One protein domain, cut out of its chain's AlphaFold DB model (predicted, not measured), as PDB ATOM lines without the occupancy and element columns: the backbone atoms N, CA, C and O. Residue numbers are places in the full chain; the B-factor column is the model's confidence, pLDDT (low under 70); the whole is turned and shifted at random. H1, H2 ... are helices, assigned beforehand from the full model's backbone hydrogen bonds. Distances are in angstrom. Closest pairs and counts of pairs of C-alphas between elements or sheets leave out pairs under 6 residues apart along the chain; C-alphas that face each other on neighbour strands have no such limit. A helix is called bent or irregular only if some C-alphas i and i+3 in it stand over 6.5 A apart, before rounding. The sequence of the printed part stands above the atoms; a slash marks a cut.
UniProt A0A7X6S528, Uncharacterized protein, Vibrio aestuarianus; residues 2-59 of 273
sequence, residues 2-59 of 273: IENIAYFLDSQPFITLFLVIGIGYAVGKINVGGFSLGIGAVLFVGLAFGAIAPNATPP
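What this domain is: This is residues 2 to 59 of the 273 residues of an uncharacterized protein of Vibrio aestuarianus (UniProt A0A7X6S528). Picture a two-helix hairpin, H2 and H3 packed together and crossing at a slant, with a shorter helix H1 set steeply at the end where H2 begins and H3 ends. The link that joins H2 to H3 makes the other end of the long axis and holds a small strand-like pairing. The printed part has 58 residues with three named helices, in the order H1, H2, H3, and no named strand; the class is all helix. It is only just compact, close to loose, with a radius of gyration of the C-alphas of 12.3 A, and only just flat, spanning 38 by 23 by 13 A.

Where its parts are: Find C-alpha 2 at (19.439, -33.254, -24.102); from there H1 runs through residues 2 to 11, 14.2 A long. After a tight link, H2 takes residues 13 to 28 over 21.7 A. In the short link that follows, look for residues 31 to 32 paired antiparallel with residues 35 to 36. H3 then runs through residues 38 to 52, 22.7 A, ending at C-alpha 52 at (27.092, -34.609, -26.635). H3 is neither bent nor irregular, but only just: C-alphas 38 and 41 are 6.1 A apart.

How they stand to each other: H2 and H3 form a helical hairpin: they touch and run opposite ways at a steep tilt of 44 degrees. Their closest C-alphas, of Gly 24 and Val 42, are 3.8 A apart. H1 and H2 only just touch, with 3 pairs of C-alphas within 8 A, and only at the corner; H2 does so with residues 15 to 16 alone. Their closest C-alphas are those of Leu 9 and Thr 16, at 5.6 A. H1 and H3 are close but not clearly touching, Ala 6 and Ile 52 having the closest C-alphas at 5.9 A. In H1 and H2 every O i to N i+4 pair is within hydrogen-bond range; in H3, 8 of 11 are.

The domain as a whole: Look to Ser 11 and Gly 34 for the two C-alphas farthest apart, 38.6 A. The printed part has no cut and no long link. Its mean pLDDT is 90.9, and no printed residue is under 70.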
ATOM      1  N   ILE A   2      18.106 -32.924 -23.553       79.69
ATOM      2  CA  ILE A   2      19.439 -33.254 -24.102       79.69
ATOM      3  C   ILE A   2      20.230 -34.180 -23.165       79.69
ATOM      4  O   ILE A   2      20.783 -35.164 -23.633       79.69
ATOM      5  N   GLU A   3      20.192 -33.949 -21.850       82.75
ATOM      6  CA  GLU A   3      20.852 -34.821 -20.858       82.75
ATOM      7  C   GLU A   3      20.340 -36.269 -20.887       82.75
ATOM      8  O   GLU A   3      21.131 -37.205 -20.835       82.75
ATOM      9  N   ASN A   4      19.029 -36.478 -21.057       87.88
ATOM     10  CA  ASN A   4      18.452 -37.825 -21.161       87.88
ATOM     11  C   ASN A   4      18.897 -38.532 -22.449       87.88
ATOM     12  O   ASN A   4      19.102 -39.744 -22.453       87.88
ATOM     13  N   ILE A   5      19.042 -37.775 -23.542       87.69
ATOM     14  CA  ILE A   5      19.547 -38.293 -24.816       87.69
ATOM     15  C   ILE A   5      21.028 -38.654 -24.674       87.69
ATOM     16  O   ILE A   5      21.412 -39.755 -25.051       87.69
ATOM     17  N   ALA A   6      21.838 -37.772 -24.084       88.44
ATOM     18  CA  ALA A   6      23.251 -38.024 -23.822       88.44
ATOM     19  C   ALA A   6      23.446 -39.284 -22.965       88.44
ATOM     20  O   ALA A   6      24.200 -40.170 -23.350       88.44
ATOM     21  N   TYR A   7      22.679 -39.426 -21.879       90.19
ATOM     22  CA  TYR A   7      22.727 -40.603 -21.007       90.19
ATOM     23  C   TYR A   7      22.369 -41.909 -21.739       90.19
ATOM     24  O   TYR A   7      23.018 -42.942 -21.551       90.19
ATOM     25  N   PHE A   8      21.348 -41.875 -22.602       92.00
ATOM     26  CA  PHE A   8      20.969 -43.031 -23.415       92.00
ATOM     27  C   PHE A   8      22.067 -43.415 -24.418       92.00
ATOM     28  O   PHE A   8      22.404 -44.594 -24.537       92.00
ATOM     29  N   LEU A   9      22.642 -42.427 -25.112       91.31
ATOM     30  CA  LEU A   9      23.711 -42.633 -26.090       91.31
ATOM     31  C   LEU A   9      25.001 -43.148 -25.438       91.31
ATOM     32  O   LEU A   9      25.627 -44.063 -25.976       91.31
ATOM     33  N   ASP A  10      25.359 -42.619 -24.265       89.94
ATOM     34  CA  ASP A  10      26.488 -43.088 -23.451       89.94
ATOM     35  C   ASP A  10      26.313 -44.554 -23.037       89.94
ATOM     36  O   ASP A  10      27.254 -45.344 -23.086       89.94
ATOM     37  N   SER A  11      25.086 -44.947 -22.686       91.06
ATOM     38  CA  SER A  11      24.774 -46.318 -22.276       91.06
ATOM     39  C   SER A  11      24.795 -47.318 -23.439       91.06
ATOM     40  O   SER A  11      24.886 -48.522 -23.203       91.06
ATOM     41  N   GLN A  12      24.661 -46.853 -24.687       93.00
ATOM     42  CA  GLN A  12      24.479 -47.694 -25.875       93.00
ATOM     43  C   GLN A  12      25.443 -47.297 -27.013       93.00
ATOM     44  O   GLN A  12      25.009 -46.827 -28.071       93.00
ATOM     45  N   PRO A  13      26.759 -47.537 -26.860       89.69
ATOM     46  CA  PRO A  13      27.781 -47.051 -27.794       89.69
ATOM     47  C   PRO A  13      27.631 -47.595 -29.226       89.69
ATOM     48  O   PRO A  13      27.955 -46.903 -30.189       89.69
ATOM     49  N   PHE A  14      27.092 -48.807 -29.406       92.38
ATOM     50  CA  PHE A  14      26.819 -49.348 -30.743       92.38
ATOM     51  C   PHE A  14      25.685 -48.606 -31.456       92.38
ATOM     52  O   PHE A  14      25.798 -48.326 -32.648       92.38
ATOM     53  N   ILE A  15      24.613 -48.253 -30.738       93.31
ATOM     54  CA  ILE A  15      23.509 -47.463 -31.301       93.31
ATOM     55  C   ILE A  15      24.037 -46.090 -31.717       93.31
ATOM     56  O   ILE A  15      23.778 -45.647 -32.836       93.31
ATOM     57  N   THR A  16      24.840 -45.463 -30.856       93.44
ATOM     58  CA  THR A  16      25.493 -44.184 -31.146       93.44
ATOM     59  C   THR A  16      26.359 -44.265 -32.400       93.44
ATOM     60  O   THR A  16      26.240 -43.414 -33.278       93.44
ATOM     61  N   LEU A  17      27.159 -45.323 -32.551       93.00
ATOM     62  CA  LEU A  17      27.974 -45.539 -33.746       93.00
ATOM     63  C   LEU A  17      27.130 -45.649 -35.026       93.00
ATOM     64  O   LEU A  17      27.428 -44.980 -36.016       93.00
ATOM     65  N   PHE A  18      26.075 -46.468 -35.025       94.06
ATOM     66  CA  PHE A  18      25.208 -46.609 -36.199       94.06
ATOM     67  C   PHE A  18      24.466 -45.311 -36.531       94.06
ATOM     68  O   PHE A  18      24.313 -44.989 -37.710       94.06
ATOM     69  N   LEU A  19      24.058 -44.536 -35.520       95.12
ATOM     70  CA  LEU A  19      23.476 -43.207 -35.713       95.12
ATOM     71  C   LEU A  19      24.478 -42.240 -36.339       95.12
ATOM     72  O   LEU A  19      24.137 -41.575 -37.314       95.12
ATOM     73  N   VAL A  20      25.713 -42.199 -35.841       95.25
ATOM     74  CA  VAL A  20      26.781 -41.360 -36.402       95.25
ATOM     75  C   VAL A  20      27.023 -41.695 -37.872       95.25
ATOM     76  O   VAL A  20      27.073 -40.791 -38.706       95.25
ATOM     77  N   ILE A  21      27.113 -42.984 -38.215       94.19
ATOM     78  CA  ILE A  21      27.310 -43.430 -39.600       94.19
ATOM     79  C   ILE A  21      26.093 -43.079 -40.465       94.19
ATOM     80  O   ILE A  21      26.249 -42.505 -41.543       94.19
ATOM     81  N   GLY A  22      24.883 -43.401 -40.004       96.31
ATOM     82  CA  GLY A  22      23.646 -43.193 -40.757       96.31
ATOM     83  C   GLY A  22      23.337 -41.715 -40.995       96.31
ATOM     84  O   GLY A  22      23.117 -41.305 -42.134       96.31
ATOM     85  N   ILE A  23      23.381 -40.902 -39.937       96.56
ATOM     86  CA  ILE A  23      23.177 -39.450 -40.012       96.56
ATOM     87  C   ILE A  23      24.315 -38.809 -40.801       96.56
ATOM     88  O   ILE A  23      24.056 -38.005 -41.688       96.56
ATOM     89  N   GLY A  24      25.564 -39.197 -40.542       96.44
ATOM     90  CA  GLY A  24      26.727 -38.709 -41.275       96.44
ATOM     91  C   GLY A  24      26.616 -38.934 -42.777       96.44
ATOM     92  O   GLY A  24      26.837 -38.015 -43.559       96.44
ATOM     93  N   TYR A  25      26.198 -40.127 -43.195       95.56
ATOM     94  CA  TYR A  25      25.982 -40.432 -44.605       95.56
ATOM     95  C   TYR A  25      24.802 -39.651 -45.201       95.56
ATOM     96  O   TYR A  25      24.902 -39.148 -46.323       95.56
ATOM     97  N   ALA A  26      23.699 -39.511 -44.457       95.38
ATOM     98  CA  ALA A  26      22.544 -38.724 -44.884       95.38
ATOM     99  C   ALA A  26      22.903 -37.241 -45.072       95.38
ATOM    100  O   ALA A  26      22.634 -36.679 -46.132       95.38
ATOM    101  N   VAL A  27      23.583 -36.639 -44.090       95.50
ATOM    102  CA  VAL A  27      24.096 -35.261 -44.145       95.50
ATOM    103  C   VAL A  27      25.111 -35.107 -45.273       95.50
ATOM    104  O   VAL A  27      25.069 -34.131 -46.014       95.50
ATOM    105  N   GLY A  28      25.976 -36.101 -45.465       94.75
ATOM    106  CA  GLY A  28      26.964 -36.125 -46.536       94.75
ATOM    107  C   GLY A  28      26.361 -36.014 -47.930       94.75
ATOM    108  O   GLY A  28      26.949 -35.370 -48.794       94.75
ATOM    109  N   LYS A  29      25.172 -36.587 -48.151       93.81
ATOM    110  CA  LYS A  29      24.446 -36.509 -49.427       93.81
ATOM    111  C   LYS A  29      23.752 -35.177 -49.679       93.81
ATOM    112  O   LYS A  29      23.354 -34.930 -50.818       93.81
ATOM    113  N   ILE A  30      23.579 -34.344 -48.656       94.62
ATOM    114  CA  ILE A  30      22.957 -33.035 -48.831       94.62
ATOM    115  C   ILE A  30      23.868 -32.213 -49.742       94.62
ATOM    116  O   ILE A  30      25.042 -31.992 -49.442       94.62
ATOM    117  N   ASN A  31      23.317 -31.802 -50.879       91.94
ATOM    118  CA  ASN A  31      24.000 -30.956 -51.836       91.94
ATOM    119  C   ASN A  31      23.469 -29.529 -51.696       91.94
ATOM    120  O   ASN A  31      22.275 -29.288 -51.873       91.94
ATOM    121  N   VAL A  32      24.362 -28.596 -51.379       91.31
ATOM    122  CA  VAL A  32      24.056 -27.168 -51.316       91.31
ATOM    123  C   VAL A  32      24.893 -26.471 -52.380       91.31
ATOM    124  O   VAL A  32      26.118 -26.436 -52.294       91.31
ATOM    125  N   GLY A  33      24.237 -25.933 -53.411       87.62
ATOM    126  CA  GLY A  33      24.907 -25.150 -54.456       87.62
ATOM    127  C   GLY A  33      25.921 -25.931 -55.304       87.62
ATOM    128  O   GLY A  33      26.888 -25.347 -55.778       87.62
ATOM    129  N   GLY A  34      25.736 -27.243 -55.481       90.25
ATOM    130  CA  GLY A  34      26.658 -28.114 -56.218       90.25
ATOM    131  C   GLY A  34      27.729 -28.772 -55.343       90.25
ATOM    132  O   GLY A  34      28.432 -29.662 -55.822       90.25
ATOM    133  N   PHE A  35      27.832 -28.392 -54.067       91.38
ATOM    134  CA  PHE A  35      28.799 -28.931 -53.117       91.38
ATOM    135  C   PHE A  35      28.150 -29.931 -52.150       91.38
ATOM    136  O   PHE A  35      27.064 -29.697 -51.625       91.38
ATOM    137  N   SER A  36      28.840 -31.043 -51.892       90.50
ATOM    138  CA  SER A  36      28.429 -32.099 -50.962       90.50
ATOM    139  C   SER A  36      29.639 -32.530 -50.134       90.50
ATOM    140  O   SER A  36      30.738 -32.686 -50.666       90.50
ATOM    141  N   LEU A  37      29.437 -32.739 -48.827       89.12
ATOM    142  CA  LEU A  37      30.493 -33.207 -47.917       89.12
ATOM    143  C   LEU A  37      30.877 -34.677 -48.157       89.12
ATOM    144  O   LEU A  37      31.935 -35.125 -47.709       89.12
ATOM    145  N   GLY A  38      30.005 -35.443 -48.820       91.62
ATOM    146  CA  GLY A  38      30.181 -36.872 -49.046       91.62
ATOM    147  C   GLY A  38      30.394 -37.648 -47.744       91.62
ATOM    148  O   GLY A  38      29.853 -37.311 -46.691       91.62
ATOM    149  N   ILE A  39      31.225 -38.690 -47.802       88.81
ATOM    150  CA  ILE A  39      31.568 -39.520 -46.633       88.81
ATOM    151  C   ILE A  39      32.272 -38.723 -45.521       88.81
ATOM    152  O   ILE A  39      32.175 -39.102 -44.354       88.81
ATOM    153  N   GLY A  40      32.900 -37.583 -45.836       88.75
ATOM    154  CA  GLY A  40      33.538 -36.716 -44.843       88.75
ATOM    155  C   GLY A  40      32.574 -36.193 -43.770       88.75
ATOM    156  O   GLY A  40      32.991 -35.976 -42.634       88.75
ATOM    157  N   ALA A  41      31.274 -36.073 -44.074       93.81
ATOM    158  CA  ALA A  41      30.252 -35.677 -43.098       93.81
ATOM    159  C   ALA A  41      30.154 -36.619 -41.890       93.81
ATOM    160  O   ALA A  41      29.812 -36.167 -40.799       93.81
ATOM    161  N   VAL A  42      30.503 -37.900 -42.049       94.19
ATOM    162  CA  VAL A  42      30.497 -38.870 -40.945       94.19
ATOM    163  C   VAL A  42      31.465 -38.458 -39.832       94.19
ATOM    164  O   VAL A  42      31.135 -38.617 -38.660       94.19
ATOM    165  N   LEU A  43      32.609 -37.848 -40.170       90.38
ATOM    166  CA  LEU A  43      33.571 -37.355 -39.179       90.38
ATOM    167  C   LEU A  43      33.003 -36.188 -38.362       90.38
ATOM    168  O   LEU A  43      33.130 -36.174 -37.141       90.38
ATOM    169  N   PHE A  44      32.338 -35.231 -39.016       92.62
ATOM    170  CA  PHE A  44      31.745 -34.071 -38.340       92.62
ATOM    171  C   PHE A  44      30.563 -34.459 -37.453       92.62
ATOM    172  O   PHE A  44      30.437 -33.959 -36.336       92.62
ATOM    173  N   VAL A  45      29.721 -35.384 -37.919       95.44
ATOM    174  CA  VAL A  45      28.637 -35.933 -37.097       95.44
ATOM    175  C   VAL A  45      29.207 -36.717 -35.915       95.44
ATOM    176  O   VAL A  45      28.727 -36.550 -34.797       95.44
ATOM    177  N   GLY A  46      30.270 -37.498 -36.122       93.12
ATOM    178  CA  GLY A  46      30.977 -38.183 -35.039       93.12
ATOM    179  C   GLY A  46      31.529 -37.219 -33.989       93.12
ATOM    180  O   GLY A  46      31.334 -37.449 -32.800       93.12
ATOM    181  N   LEU A  47      32.134 -36.105 -34.414       91.81
ATOM    182  CA  LEU A  47      32.614 -35.051 -33.515       91.81
ATOM    183  C   LEU A  47      31.464 -34.434 -32.700       91.81
ATOM    184  O   LEU A  47      31.587 -34.263 -31.490       91.81
ATOM    185  N   ALA A  48      30.337 -34.130 -33.350       93.69
ATOM    186  CA  ALA A  48      29.168 -33.559 -32.687       93.69
ATOM    187  C   ALA A  48      28.574 -34.519 -31.644       93.69
ATOM    188  O   ALA A  48      28.293 -34.113 -30.519       93.69
ATOM    189  N   PHE A  49      28.427 -35.801 -31.987       93.31
ATOM    190  CA  PHE A  49      27.949 -36.819 -31.050       93.31
ATOM    191  C   PHE A  49      28.951 -37.077 -29.921       93.31
ATOM    192  O   PHE A  49      28.524 -37.206 -28.780       93.31
ATOM    193  N   GLY A  50      30.257 -37.069 -30.200       90.00
ATOM    194  CA  GLY A  50      31.297 -37.182 -29.174       90.00
ATOM    195  C   GLY A  50      31.307 -36.009 -28.188       90.00
ATOM    196  O   GLY A  50      31.648 -36.194 -27.024       90.00
ATOM    197  N   ALA A  51      30.879 -34.817 -28.615       90.44
ATOM    198  CA  ALA A  51      30.696 -33.673 -27.721       90.44
ATOM    199  C   ALA A  51      29.428 -33.783 -26.849       90.44
ATOM    200  O   ALA A  51      29.411 -33.271 -25.733       90.44
ATOM    201  N   ILE A  52      28.371 -34.435 -27.348       90.44
ATOM    202  CA  ILE A  52      27.092 -34.609 -26.635       90.44
ATOM    203  C   ILE A  52      27.135 -35.808 -25.676       90.44
ATOM    204  O   ILE A  52      26.585 -35.731 -24.581       90.44
ATOM    205  N   ALA A  53      27.761 -36.908 -26.093       90.94
ATOM    206  CA  ALA A  53      27.816 -38.191 -25.397       90.94
ATOM    207  C   ALA A  53      29.275 -38.698 -25.370       90.94
ATOM    208  O   ALA A  53      29.661 -39.553 -26.175       90.94
ATOM    209  N   PRO A  54      30.130 -38.129 -24.499       84.50
ATOM    210  CA  PRO A  54      31.565 -38.412 -24.490       84.50
ATOM    211  C   PRO A  54      31.900 -39.843 -24.045       84.50
ATOM    212  O   PRO A  54      32.975 -40.347 -24.375       84.50
ATOM    213  N   ASN A  55      31.000 -40.523 -23.328       85.31
ATOM    214  CA  ASN A  55      31.225 -41.897 -22.874       85.31
ATOM    215  C   ASN A  55      30.705 -42.939 -23.872       85.31
ATOM    216  O   ASN A  55      30.993 -44.124 -23.707       85.31
ATOM    217  N   ALA A  56      30.016 -42.521 -24.940       87.06
ATOM    218  CA  ALA A  56      29.531 -43.373 -26.024       87.06
ATOM    219  C   ALA A  56      30.658 -43.887 -26.947       87.06
ATOM    220  O   ALA A  56      30.528 -43.923 -28.173       87.06
ATOM    221  N   THR A  57      31.787 -44.283 -26.364       79.88
ATOM    222  CA  THR A  57      32.960 -44.769 -27.083       79.88
ATOM    223  C   THR A  57      32.781 -46.258 -27.401       79.88
ATOM    224  O   THR A  57      32.684 -47.073 -26.479       79.88
ATOM    225  N   PRO A  58      32.730 -46.660 -28.685       79.19
ATOM    226  CA  PRO A  58      32.671 -48.072 -29.046       79.19
ATOM    227  C   PRO A  58      33.967 -48.797 -28.647       79.19
ATOM    228  O   PRO A  58      35.015 -48.162 -28.499       79.19
ATOM    229  N   PRO A  59      33.941 -50.136 -28.502       78.75
ATOM    230  CA  PRO A  59      35.135 -50.902 -28.159       78.75
ATOM    231  C   PRO A  59      36.296 -50.598 -29.113       78.75
ATOM    232  O   PRO A  59      36.111 -50.604 -30.330       78.75
TER     233      PRO A  59